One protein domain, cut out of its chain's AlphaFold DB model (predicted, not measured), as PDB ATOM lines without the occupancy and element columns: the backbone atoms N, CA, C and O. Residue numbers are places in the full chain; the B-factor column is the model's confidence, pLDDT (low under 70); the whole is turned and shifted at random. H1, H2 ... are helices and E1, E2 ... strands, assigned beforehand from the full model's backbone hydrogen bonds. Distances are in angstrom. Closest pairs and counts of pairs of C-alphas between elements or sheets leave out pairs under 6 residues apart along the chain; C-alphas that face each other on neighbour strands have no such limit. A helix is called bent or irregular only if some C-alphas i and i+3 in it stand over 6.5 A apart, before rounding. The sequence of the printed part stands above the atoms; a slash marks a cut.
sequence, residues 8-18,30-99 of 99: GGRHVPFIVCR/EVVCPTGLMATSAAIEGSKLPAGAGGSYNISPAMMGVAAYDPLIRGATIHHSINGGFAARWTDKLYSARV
ATOM      1  N   GLY A   8     -46.291 -25.027  18.902       63.94
ATOM      2  CA  GLY A   8     -45.276 -26.060  18.662       63.94
ATOM      3  C   GLY A   8     -45.068 -26.461  17.193       63.94
ATOM      4  O   GLY A   8     -44.051 -27.060  16.874       63.94
ATOM      5  N   GLY A   9     -46.009 -26.165  16.287       68.69
ATOM      6  CA  GLY A   9     -45.818 -26.393  14.849       68.69
ATOM      7  C   GLY A   9     -45.359 -25.164  14.061       68.69
ATOM      8  O   GLY A   9     -44.898 -25.326  12.937       68.69
ATOM      9  N   ARG A  10     -45.524 -23.958  14.618       77.31
ATOM     10  CA  ARG A  10     -45.364 -22.666  13.921       77.31
ATOM     11  C   ARG A  10     -44.262 -21.776  14.499       77.31
ATOM     12  O   ARG A  10     -43.803 -20.876  13.806       77.31
ATOM     13  N   HIS A  11     -43.837 -22.029  15.734       84.19
ATOM     14  CA  HIS A  11     -42.674 -21.407  16.351       84.19
ATOM     15  C   HIS A  11     -41.460 -22.297  16.081       84.19
ATOM     16  O   HIS A  11     -41.293 -23.343  16.707       84.19
ATOM     17  N   VAL A  12     -40.672 -21.914  15.082       85.69
ATOM     18  CA  VAL A  12     -39.512 -22.675  14.611       85.69
ATOM     19  C   VAL A  12     -38.245 -21.838  14.763       85.69
ATOM     20  O   VAL A  12     -38.330 -20.611  14.687       85.69
ATOM     21  N   PRO A  13     -37.073 -22.470  14.951       88.25
ATOM     22  CA  PRO A  13     -35.808 -21.752  14.937       88.25
ATOM     23  C   PRO A  13     -35.626 -20.993  13.620       88.25
ATOM     24  O   PRO A  13     -35.811 -21.554  12.539       88.25
ATOM     25  N   PHE A  14     -35.238 -19.725  13.719       87.75
ATOM     26  CA  PHE A  14     -34.871 -18.887  12.585       87.75
ATOM     27  C   PHE A  14     -33.482 -18.315  12.850       87.75
ATOM     28  O   PHE A  14     -33.295 -17.549  13.792       87.75
ATOM     29  N   ILE A  15     -32.500 -18.735  12.055       89.38
ATOM     30  CA  ILE A  15     -31.090 -18.379  12.234       89.38
ATOM     31  C   ILE A  15     -30.620 -17.687  10.960       89.38
ATOM     32  O   ILE A  15     -30.835 -18.196   9.861       89.38
ATOM     33  N   VAL A  16     -29.963 -16.539  11.112       87.44
ATOM     34  CA  VAL A  16     -29.385 -15.772  10.005       87.44
ATOM     35  C   VAL A  16     -27.902 -15.572  10.275       87.44
ATOM     36  O   VAL A  16     -27.520 -15.166  11.367       87.44
ATOM     37  N   CYS A  17     -27.067 -15.848   9.273       88.69
ATOM     38  CA  CYS A  17     -25.624 -15.646   9.343       88.69
ATOM     39  C   CYS A  17     -25.197 -14.664   8.248       88.69
ATOM     40  O   CYS A  17     -25.242 -14.988   7.061       88.69
ATOM     41  N   ARG A  18     -24.822 -13.447   8.651       83.75
ATOM     42  CA  ARG A  18     -24.305 -12.382   7.775       83.75
ATOM     43  C   ARG A  18     -23.128 -11.705   8.493       83.75
ATOM     44  O   ARG A  18     -23.363 -10.719   9.187       83.75
ATOM     45  N   GLU A  30     -38.754  -9.890  17.743       84.56
ATOM     46  CA  GLU A  30     -39.752  -9.557  16.728       84.56
ATOM     47  C   GLU A  30     -40.350 -10.839  16.129       84.56
ATOM     48  O   GLU A  30     -39.640 -11.774  15.748       84.56
ATOM     49  N   VAL A  31     -41.676 -10.876  16.000       86.06
ATOM     50  CA  VAL A  31     -42.362 -11.976  15.322       86.06
ATOM     51  C   VAL A  31     -42.117 -11.879  13.818       86.06
ATOM     52  O   VAL A  31     -42.744 -11.085  13.117       86.06
ATOM     53  N   VAL A  32     -41.249 -12.749  13.307       87.69
ATOM     54  CA  VAL A  32     -41.014 -12.926  11.869       87.69
ATOM     55  C   VAL A  32     -41.754 -14.146  11.326       87.69
ATOM     56  O   VAL A  32     -42.083 -15.088  12.046       87.69
ATOM     57  N   CYS A  33     -42.031 -14.133  10.025       87.31
ATOM     58  CA  CYS A  33     -42.691 -15.232   9.331       87.31
ATOM     59  C   CYS A  33     -41.885 -15.600   8.079       87.31
ATOM     60  O   CYS A  33     -41.477 -14.686   7.357       87.31
ATOM     61  N   PRO A  34     -41.715 -16.896   7.753       87.19
ATOM     62  CA  PRO A  34     -41.034 -17.314   6.526       87.19
ATOM     63  C   PRO A  34     -41.636 -16.714   5.248       87.19
ATOM     64  O   PRO A  34     -40.928 -16.525   4.264       87.19
ATOM     65  N   THR A  35     -42.921 -16.337   5.267       88.25
ATOM     66  CA  THR A  35     -43.574 -15.655   4.139       88.25
ATOM     67  C   THR A  35     -42.985 -14.275   3.831       88.25
ATOM     68  O   THR A  35     -43.276 -13.736   2.773       88.25
ATOM     69  N   GLY A  36     -42.183 -13.689   4.728       87.31
ATOM     70  CA  GLY A  36     -41.482 -12.420   4.514       87.31
ATOM     71  C   GLY A  36     -40.190 -12.531   3.695       87.31
ATOM     72  O   GLY A  36     -39.623 -11.513   3.292       87.31
ATOM     73  N   LEU A  37     -39.701 -13.748   3.423       89.81
ATOM     74  CA  LEU A  37     -38.420 -13.941   2.734       89.81
ATOM     75  C   LEU A  37     -38.412 -13.347   1.322       89.81
ATOM     76  O   LEU A  37     -37.389 -12.824   0.906       89.81
ATOM     77  N   MET A  38     -39.543 -13.335   0.613       90.38
ATOM     78  CA  MET A  38     -39.621 -12.776  -0.742       90.38
ATOM     79  C   MET A  38     -39.343 -11.265  -0.769       90.38
ATOM     80  O   MET A  38     -38.481 -10.807  -1.515       90.38
ATOM     81  N   ALA A  39     -40.027 -10.491   0.078       90.25
ATOM     82  CA  ALA A  39     -39.793  -9.048   0.212       90.25
ATOM     83  C   ALA A  39     -38.401  -8.742   0.769       90.25
ATOM     84  O   ALA A  39     -37.797  -7.740   0.399       90.25
ATOM     85  N   THR A  40     -37.879  -9.622   1.618       90.25
ATOM     86  CA  THR A  40     -36.530  -9.497   2.177       90.25
ATOM     87  C   THR A  40     -35.461  -9.701   1.110       90.25
ATOM     88  O   THR A  40     -34.561  -8.876   0.989       90.25
ATOM     89  N   SER A  41     -35.579 -10.748   0.291       91.00
ATOM     90  CA  SER A  41     -34.671 -10.997  -0.832       91.00
ATOM     91  C   SER A  41     -34.727  -9.865  -1.854       91.00
ATOM     92  O   SER A  41     -33.683  -9.389  -2.283       91.00
ATOM     93  N   ALA A  42     -35.928  -9.380  -2.188       91.25
ATOM     94  CA  ALA A  42     -36.089  -8.239  -3.086       91.25
ATOM     95  C   ALA A  42     -35.427  -6.969  -2.526       91.25
ATOM     96  O   ALA A  42     -34.718  -6.284  -3.255       91.25
ATOM     97  N   ALA A  43     -35.587  -6.691  -1.226       89.62
ATOM     98  CA  ALA A  43     -34.937  -5.558  -0.569       89.62
ATOM     99  C   ALA A  43     -33.405  -5.681  -0.549       89.62
ATOM    100  O   ALA A  43     -32.719  -4.679  -0.726       89.62
ATOM    101  N   ILE A  44     -32.869  -6.891  -0.360       89.06
ATOM    102  CA  ILE A  44     -31.420  -7.151  -0.403       89.06
ATOM    103  C   ILE A  44     -30.852  -6.895  -1.807       89.06
ATOM    104  O   ILE A  44     -29.778  -6.317  -1.919       89.06
ATOM    105  N   GLU A  45     -31.575  -7.285  -2.859       91.94
ATOM    106  CA  GLU A  45     -31.196  -7.062  -4.268       91.94
ATOM    107  C   GLU A  45     -31.523  -5.647  -4.785       91.94
ATOM    108  O   GLU A  45     -31.214  -5.310  -5.922       91.94
ATOM    109  N   GLY A  46     -32.208  -4.806  -4.002       90.44
ATOM    110  CA  GLY A  46     -32.711  -3.512  -4.486       90.44
ATOM    111  C   GLY A  46     -33.817  -3.627  -5.549       90.44
ATOM    112  O   GLY A  46     -34.124  -2.662  -6.249       90.44
ATOM    113  N   SER A  47     -34.443  -4.798  -5.665       90.06
ATOM    114  CA  SER A  47     -35.524  -5.086  -6.604       90.06
ATOM    115  C   SER A  47     -36.891  -4.668  -6.051       90.06
ATOM    116  O   SER A  47     -37.185  -4.825  -4.865       90.06
ATOM    117  N   LYS A  48     -37.782  -4.177  -6.924       86.88
ATOM    118  CA  LYS A  48     -39.176  -3.863  -6.565       86.88
ATOM    119  C   LYS A  48     -40.079  -5.064  -6.829       86.88
ATOM    120  O   LYS A  48     -40.104  -5.589  -7.939       86.88
ATOM    121  N   LEU A  49     -40.857  -5.459  -5.824       85.75
ATOM    122  CA  LEU A  49     -41.904  -6.459  -6.009       85.75
ATOM    123  C   LEU A  49     -43.121  -5.847  -6.724       85.75
ATOM    124  O   LEU A  49     -43.485  -4.705  -6.427       85.75
ATOM    125  N   PRO A  50     -43.774  -6.587  -7.640       85.12
ATOM    126  CA  PRO A  50     -45.015  -6.135  -8.251       85.12
ATOM    127  C   PRO A  50     -46.136  -6.026  -7.209       85.12
ATOM    128  O   PRO A  50     -46.146  -6.728  -6.191       85.12
ATOM    129  N   ALA A  51     -47.109  -5.153  -7.473       81.81
ATOM    130  CA  ALA A  51     -48.305  -5.058  -6.643       81.81
ATOM    131  C   ALA A  51     -49.019  -6.420  -6.601       81.81
ATOM    132  O   ALA A  51     -49.210  -7.060  -7.632       81.81
ATOM    133  N   GLY A  52     -49.392  -6.878  -5.403       75.81
ATOM    134  CA  GLY A  52     -50.061  -8.170  -5.233       75.81
ATOM    135  C   GLY A  52     -49.136  -9.392  -5.205       75.81
ATOM    136  O   GLY A  52     -49.645 -10.509  -5.193       75.81
ATOM    137  N   ALA A  53     -47.809  -9.226  -5.107       72.50
ATOM    138  CA  ALA A  53     -46.829 -10.314  -4.939       72.50
ATOM    139  C   ALA A  53     -46.926 -11.087  -3.593       72.50
ATOM    140  O   ALA A  53     -45.949 -11.666  -3.124       72.50
ATOM    141  N   GLY A  54     -48.104 -11.104  -2.964       68.50
ATOM    142  CA  GLY A  54     -48.383 -11.738  -1.679       68.50
ATOM    143  C   GLY A  54     -48.214 -10.808  -0.473       68.50
ATOM    144  O   GLY A  54     -47.651  -9.719  -0.558       68.50
ATOM    145  N   GLY A  55     -48.709 -11.255   0.686       75.94
ATOM    146  CA  GLY A  55     -48.574 -10.568   1.980       75.94
ATOM    147  C   GLY A  55     -47.180 -10.725   2.602       75.94
ATOM    148  O   GLY A  55     -47.060 -11.138   3.759       75.94
ATOM    149  N   SER A  56     -46.132 -10.485   1.813       84.69
ATOM    150  CA  SER A  56     -44.735 -10.573   2.241       84.69
ATOM    151  C   SER A  56     -44.268  -9.233   2.809       84.69
ATOM    152  O   SER A  56     -44.412  -8.199   2.167       84.69
ATOM    153  N   TYR A  57     -43.638  -9.266   3.982       87.06
ATOM    154  CA  TYR A  57     -43.047  -8.098   4.643       87.06
ATOM    155  C   TYR A  57     -41.525  -8.227   4.664       87.06
ATOM    156  O   TYR A  57     -41.012  -9.337   4.803       87.06
ATOM    157  N   ASN A  58     -40.804  -7.114   4.520       87.69
ATOM    158  CA  ASN A  58     -39.349  -7.120   4.620       87.69
ATOM    159  C   ASN A  58     -38.924  -7.343   6.082       87.69
ATOM    160  O   ASN A  58     -39.172  -6.491   6.931       87.69
ATOM    161  N   ILE A  59     -38.272  -8.476   6.356       88.94
ATOM    162  CA  ILE A  59     -37.786  -8.851   7.690       88.94
ATOM    163  C   ILE A  59     -36.280  -8.618   7.872       88.94
ATOM    164  O   ILE A  59     -35.775  -8.866   8.965       88.94
ATOM    165  N   SER A  60     -35.557  -8.110   6.858       86.31
ATOM    166  CA  SER A  60     -34.138  -7.732   7.005       86.31
ATOM    167  C   SER A  60     -33.853  -6.815   8.198       86.31
ATOM    168  O   SER A  60     -32.818  -7.017   8.834       86.31
ATOM    169  N   PRO A  61     -34.740  -5.873   8.572       82.06
ATOM    170  CA  PRO A  61     -34.451  -4.975   9.679       82.06
ATOM    171  C   PRO A  61     -34.423  -5.713  11.039       82.06
ATOM    172  O   PRO A  61     -33.506  -5.512  11.835       82.06
ATOM    173  N   ALA A  62     -35.318  -6.691  11.245       83.25
ATOM    174  CA  ALA A  62     -35.301  -7.565  12.427       83.25
ATOM    175  C   ALA A  62     -34.067  -8.485  12.492       83.25
ATOM    176  O   ALA A  62     -33.650  -8.880  13.580       83.25
ATOM    177  N   MET A  63     -33.457  -8.825  11.350       81.31
ATOM    178  CA  MET A  63     -32.237  -9.646  11.314       81.31
ATOM    179  C   MET A  63     -31.006  -8.892  11.825       81.31
ATOM    180  O   MET A  63     -30.094  -9.513  12.357       81.31
ATOM    181  N   MET A  64     -30.972  -7.566  11.664       78.19
ATOM    182  CA  MET A  64     -29.826  -6.729  12.040       78.19
ATOM    183  C   MET A  64     -29.795  -6.381  13.537       78.19
ATOM    184  O   MET A  64     -28.957  -5.593  13.963       78.19
ATOM    185  N   GLY A  65     -30.692  -6.955  14.346       66.06
ATOM    186  CA  GLY A  65     -30.726  -6.719  15.792       66.06
ATOM    187  C   GLY A  65     -31.174  -5.309  16.181       66.06
ATOM    188  O   GLY A  65     -30.956  -4.890  17.315       66.06
ATOM    189  N   VAL A  66     -31.805  -4.572  15.263       61.12
ATOM    190  CA  VAL A  66     -32.450  -3.297  15.582       61.12
ATOM    191  C   VAL A  66     -33.687  -3.626  16.422       61.12
ATOM    192  O   VAL A  66     -34.572  -4.356  15.977       61.12
ATOM    193  N   ALA A  67     -33.675  -3.186  17.680       53.72
ATOM    194  CA  ALA A  67     -34.670  -3.544  18.684       53.72
ATOM    195  C   ALA A  67     -36.104  -3.173  18.261       53.72
ATOM    196  O   ALA A  67     -36.297  -2.214  17.520       53.72
ATOM    197  N   ALA A  68     -37.055  -3.966  18.777       55.50
ATOM    198  CA  ALA A  68     -38.515  -3.864  18.683       55.50
ATOM    199  C   ALA A  68     -39.043  -2.665  17.880       55.50
ATOM    200  O   ALA A  68     -38.987  -1.521  18.333       55.50
ATOM    201  N   TYR A  69     -39.590  -2.951  16.702       63.31
ATOM    202  CA  TYR A  69     -40.111  -1.920  15.820       63.31
ATOM    203  C   TYR A  69     -41.349  -1.219  16.405       63.31
ATOM    204  O   TYR A  69     -42.339  -1.868  16.753       63.31
ATOM    205  N   ASP A  70     -41.310   0.117  16.413       56.28
ATOM    206  CA  ASP A  70     -42.490   0.984  16.366       56.28
ATOM    207  C   ASP A  70     -42.449   1.797  15.054       56.28
ATOM    208  O   ASP A  70     -41.591   2.675  14.907       56.28
ATOM    209  N   PRO A  71     -43.307   1.492  14.061       67.75
ATOM    210  CA  PRO A  71     -44.331   0.444  14.062       67.75
ATOM    211  C   PRO A  71     -43.765  -0.939  13.704       67.75
ATOM    212  O   PRO A  71     -42.901  -1.038  12.836       67.75
ATOM    213  N   LEU A  72     -44.319  -2.001  14.308       75.12
ATOM    214  CA  LEU A  72     -44.006  -3.415  14.019       75.12
ATOM    215  C   LEU A  72     -43.894  -3.707  12.515       75.12
ATOM    216  O   LEU A  72     -44.699  -3.206  11.725       75.12
ATOM    217  N   ILE A  73     -43.005  -4.633  12.125       81.12
ATOM    218  CA  ILE A  73     -42.857  -5.060  10.716       81.12
ATOM    219  C   ILE A  73     -44.191  -5.542  10.135       81.12
ATOM    220  O   ILE A  73     -44.467  -5.355   8.950       81.12
ATOM    221  N   ARG A  74     -45.038  -6.163  10.964       82.31
ATOM    222  CA  ARG A  74     -46.412  -6.528  10.604       82.31
ATOM    223  C   ARG A  74     -47.350  -6.428  11.802       82.31
ATOM    224  O   ARG A  74     -46.972  -6.784  12.913       82.31
ATOM    225  N   GLY A  75     -48.603  -6.043  11.553       81.75
ATOM    226  CA  GLY A  75     -49.630  -5.955  12.601       81.75
ATOM    227  C   GLY A  75     -50.035  -7.316  13.183       81.75
ATOM    228  O   GLY A  75     -50.030  -7.500  14.396       81.75
ATOM    229  N   ALA A  76     -50.338  -8.300  12.326       85.44
ATOM    230  CA  ALA A  76     -50.682  -9.657  12.757       85.44
ATOM    231  C   ALA A  76     -50.093 -10.739  11.838       85.44
ATOM    232  O   ALA A  76     -49.956 -10.554  10.622       85.44
ATOM    233  N   THR A  77     -49.767 -11.894  12.422       87.31
ATOM    234  CA  THR A  77     -49.388 -13.120  11.702       87.31
ATOM    235  C   THR A  77     -50.538 -14.114  11.745       87.31
ATOM    236  O   THR A  77     -51.016 -14.452  12.823       87.31
ATOM    237  N   ILE A  78     -50.969 -14.606  10.585       87.62
ATOM    238  CA  ILE A  78     -52.031 -15.611  10.491       87.62
ATOM    239  C   ILE A  78     -51.413 -17.002  10.355       87.62
ATOM    240  O   ILE A  78     -50.584 -17.249   9.481       87.62
ATOM    241  N   HIS A  79     -51.853 -17.918  11.206       87.19
ATOM    242  CA  HIS A  79     -51.548 -19.337  11.148       87.19
ATOM    243  C   HIS A  79     -52.793 -20.091  10.695       87.19
ATOM    244  O   HIS A  79     -53.864 -19.924  11.271       87.19
ATOM    245  N   HIS A  80     -52.644 -20.960   9.700       86.31
ATOM    246  CA  HIS A  80     -53.682 -21.904   9.295       86.31
ATOM    247  C   HIS A  80     -53.311 -23.322   9.745       86.31
ATOM    248  O   HIS A  80     -52.132 -23.672   9.891       86.31
ATOM    249  N   SER A  81     -54.324 -24.140   9.994       83.25
ATOM    250  CA  SER A  81     -54.199 -25.583  10.205       83.25
ATOM    251  C   SER A  81     -54.755 -26.343   9.008       83.25
ATOM    252  O   SER A  81     -55.537 -25.803   8.231       83.25
ATOM    253  N   ILE A  82     -54.381 -27.617   8.885       82.44
ATOM    254  CA  ILE A  82     -54.904 -28.483   7.819       82.44
ATOM    255  C   ILE A  82     -56.420 -28.723   7.940       82.44
ATOM    256  O   ILE A  82     -57.084 -28.980   6.946       82.44
ATOM    257  N   ASN A  83     -56.975 -28.575   9.148       83.00
ATOM    258  CA  ASN A  83     -58.389 -28.806   9.451       83.00
ATOM    259  C   ASN A  83     -59.231 -27.514   9.406       83.00
ATOM    260  O   ASN A  83     -60.259 -27.441  10.070       83.00
ATOM    261  N   GLY A  84     -58.772 -26.461   8.720       82.25
ATOM    262  CA  GLY A  84     -59.538 -25.215   8.556       82.25
ATOM    263  C   GLY A  84     -59.571 -24.279   9.774       82.25
ATOM    264  O   GLY A  84     -60.186 -23.221   9.720       82.25
ATOM    265  N   GLY A  85     -58.883 -24.611  10.869       84.50
ATOM    266  CA  GLY A  85     -58.709 -23.696  12.001       84.50
ATOM    267  C   GLY A  85     -57.686 -22.596  11.707       84.50
ATOM    268  O   GLY A  85     -56.634 -22.881  11.119       84.50
ATOM    269  N   PHE A  86     -57.960 -21.381  12.183       87.19
ATOM    270  CA  PHE A  86     -57.097 -20.209  12.033       87.19
ATOM    271  C   PHE A  86     -56.691 -19.641  13.394       87.19
ATOM    272  O   PHE A  86     -57.440 -19.701  14.369       87.19
ATOM    273  N   ALA A  87     -55.501 -19.052  13.464       87.00
ATOM    274  CA  ALA A  87     -55.107 -18.230  14.596       87.00
ATOM    275  C   ALA A  87     -54.374 -16.977  14.131       87.00
ATOM    276  O   ALA A  87     -53.548 -17.036  13.222       87.00
ATOM    277  N   ALA A  88     -54.662 -15.856  14.775       87.81
ATOM    278  CA  ALA A  88     -53.959 -14.602  14.603       87.81
ATOM    279  C   ALA A  88     -53.018 -14.391  15.787       87.81
ATOM    280  O   ALA A  88     -53.442 -14.389  16.943       87.81
ATOM    281  N   ARG A  89     -51.732 -14.207  15.501       84.25
ATOM    282  CA  ARG A  89     -50.748 -13.744  16.472       84.25
ATOM    283  C   ARG A  89     -50.570 -12.241  16.327       84.25
ATOM    284  O   ARG A  89     -50.147 -11.777  15.267       84.25
ATOM    285  N   TRP A  90     -50.876 -11.519  17.394       83.69
ATOM    286  CA  TRP A  90     -50.605 -10.096  17.554       83.69
ATOM    287  C   TRP A  90     -49.598  -9.970  18.686       83.69
ATOM    288  O   TRP A  90     -49.896 -10.411  19.792       83.69
ATOM    289  N   THR A  91     -48.406  -9.442  18.405       76.81
ATOM    290  CA  THR A  91     -47.292  -9.411  19.372       76.81
ATOM    291  C   THR A  91     -47.021 -10.799  19.993       76.81
ATOM    292  O   THR A  91     -46.750 -11.788  19.300       76.81
ATOM    293  N   ASP A  92     -47.085 -10.891  21.312       73.88
ATOM    294  CA  ASP A  92     -46.985 -12.076  22.154       73.88
ATOM    295  C   ASP A  92     -48.315 -12.839  22.310       73.88
ATOM    296  O   ASP A  92     -48.312 -13.984  22.763       73.88
ATOM    297  N   LYS A  93     -49.447 -12.258  21.898       81.06
ATOM    298  CA  LYS A  93     -50.788 -12.831  22.075       81.06
ATOM    299  C   LYS A  93     -51.223 -13.661  20.871       81.06
ATOM    300  O   LYS A  93     -51.032 -13.273  19.719       81.06
ATOM    301  N   LEU A  94     -51.865 -14.798  21.143       81.56
ATOM    302  CA  LEU A  94     -52.450 -15.686  20.138       81.56
ATOM    303  C   LEU A  94     -53.971 -15.747  20.311       81.56
ATOM    304  O   LEU A  94     -54.465 -16.126  21.369       81.56
ATOM    305  N   TYR A  95     -54.701 -15.427  19.248       84.75
ATOM    306  CA  TYR A  95     -56.156 -15.510  19.161       84.75
ATOM    307  C   TYR A  95     -56.519 -16.618  18.178       84.75
ATOM    308  O   TYR A  95     -56.067 -16.580  17.038       84.75
ATOM    309  N   SER A  96     -57.312 -17.610  18.579       81.12
ATOM    310  CA  SER A  96     -57.716 -18.717  17.701       81.12
ATOM    311  C   SER A  96     -59.210 -18.691  17.412       81.12
ATOM    312  O   SER A  96     -60.004 -18.515  18.333       81.12
ATOM    313  N   ALA A  97     -59.585 -18.957  16.165       76.06
ATOM    314  CA  ALA A  97     -60.962 -19.173  15.746       76.06
ATOM    315  C   ALA A  97     -61.058 -20.478  14.943       76.06
ATOM    316  O   ALA A  97     -60.158 -20.827  14.171       76.06
ATOM    317  N   ARG A  98     -62.154 -21.214  15.127       67.75
ATOM    318  CA  ARG A  98     -62.554 -22.278  14.200       67.75
ATOM    319  C   ARG A  98     -63.643 -21.719  13.298       67.75
ATOM    320  O   ARG A  98     -64.564 -21.084  13.804       67.75
ATOM    321  N   VAL A  99     -63.472 -21.933  11.998       60.25
ATOM    322  CA  VAL A  99     -64.517 -21.742  10.989       60.25
ATOM    323  C   VAL A  99     -65.236 -23.071  10.816       60.25
ATOM    324  O   VAL A  99     -64.536 -24.107  10.906       60.25
TER     325      VAL A  99
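AT A GLANCE: This is residues 8 to 18 and 30 to 99 of the 99 residues of an uncharacterized protein of hydrothermal vent metagenome (UniProt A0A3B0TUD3). Little regular structure: a small three-stranded sheet at one end and helix H1 with the short H2 toward the other, joined by loops, while residues 8 to 18 run lengthwise past them. The 81 printed residues hold H1, H2, E1, E2, E3 in that order, mixed in class, with 31 residues in named elements. E1 - E2 - E3 is an antiparallel meander, each strand beside the one before. It is only just compact, close to loose: radius of gyration of the C-alphas 13.9 A, spans 40 by 29 by 24 A.

IN THESE COORDINATES: From Gly 8, C-alpha (-45.276, -26.060, 18.662), the printed part reaches H1, residues 34 to 44, 15.6 A, only just irregular: C-alphas 35 and 38 are 6.9 A apart. H2 is residues 60 to 63, E1 77 to 80, E2 85 to 90, 16.8 A, and E3 93 to 98, 17.0 A, ending at C-alpha (-62.554, -22.278, 14.200).

HOW THE PARTS SIT: H1 and H2 only just touch, with 3 pairs of C-alphas within 8 A, the closest Thr 40 and Ser 60, 5.7 A. Neither is on the sheet. Hairpin E1 and E2 has N 79 and O 87 within hydrogen-bond range, 2.8 A; hairpin E2 and E3 has N 88 and O 95, 2.8 A. In H1, 5 of 7 O i to N i+4 pairs are within range; H2 is too short for one.

THE WHOLE: Residues 19 to 29 are cut out, a gap of 18.1 A between C-alphas 18 and 30. Links H1 to H2 and H2 to E1 are long. Confidence is under 70 at residues 8 to 9, 54, 65 to 71 and 98 to 99.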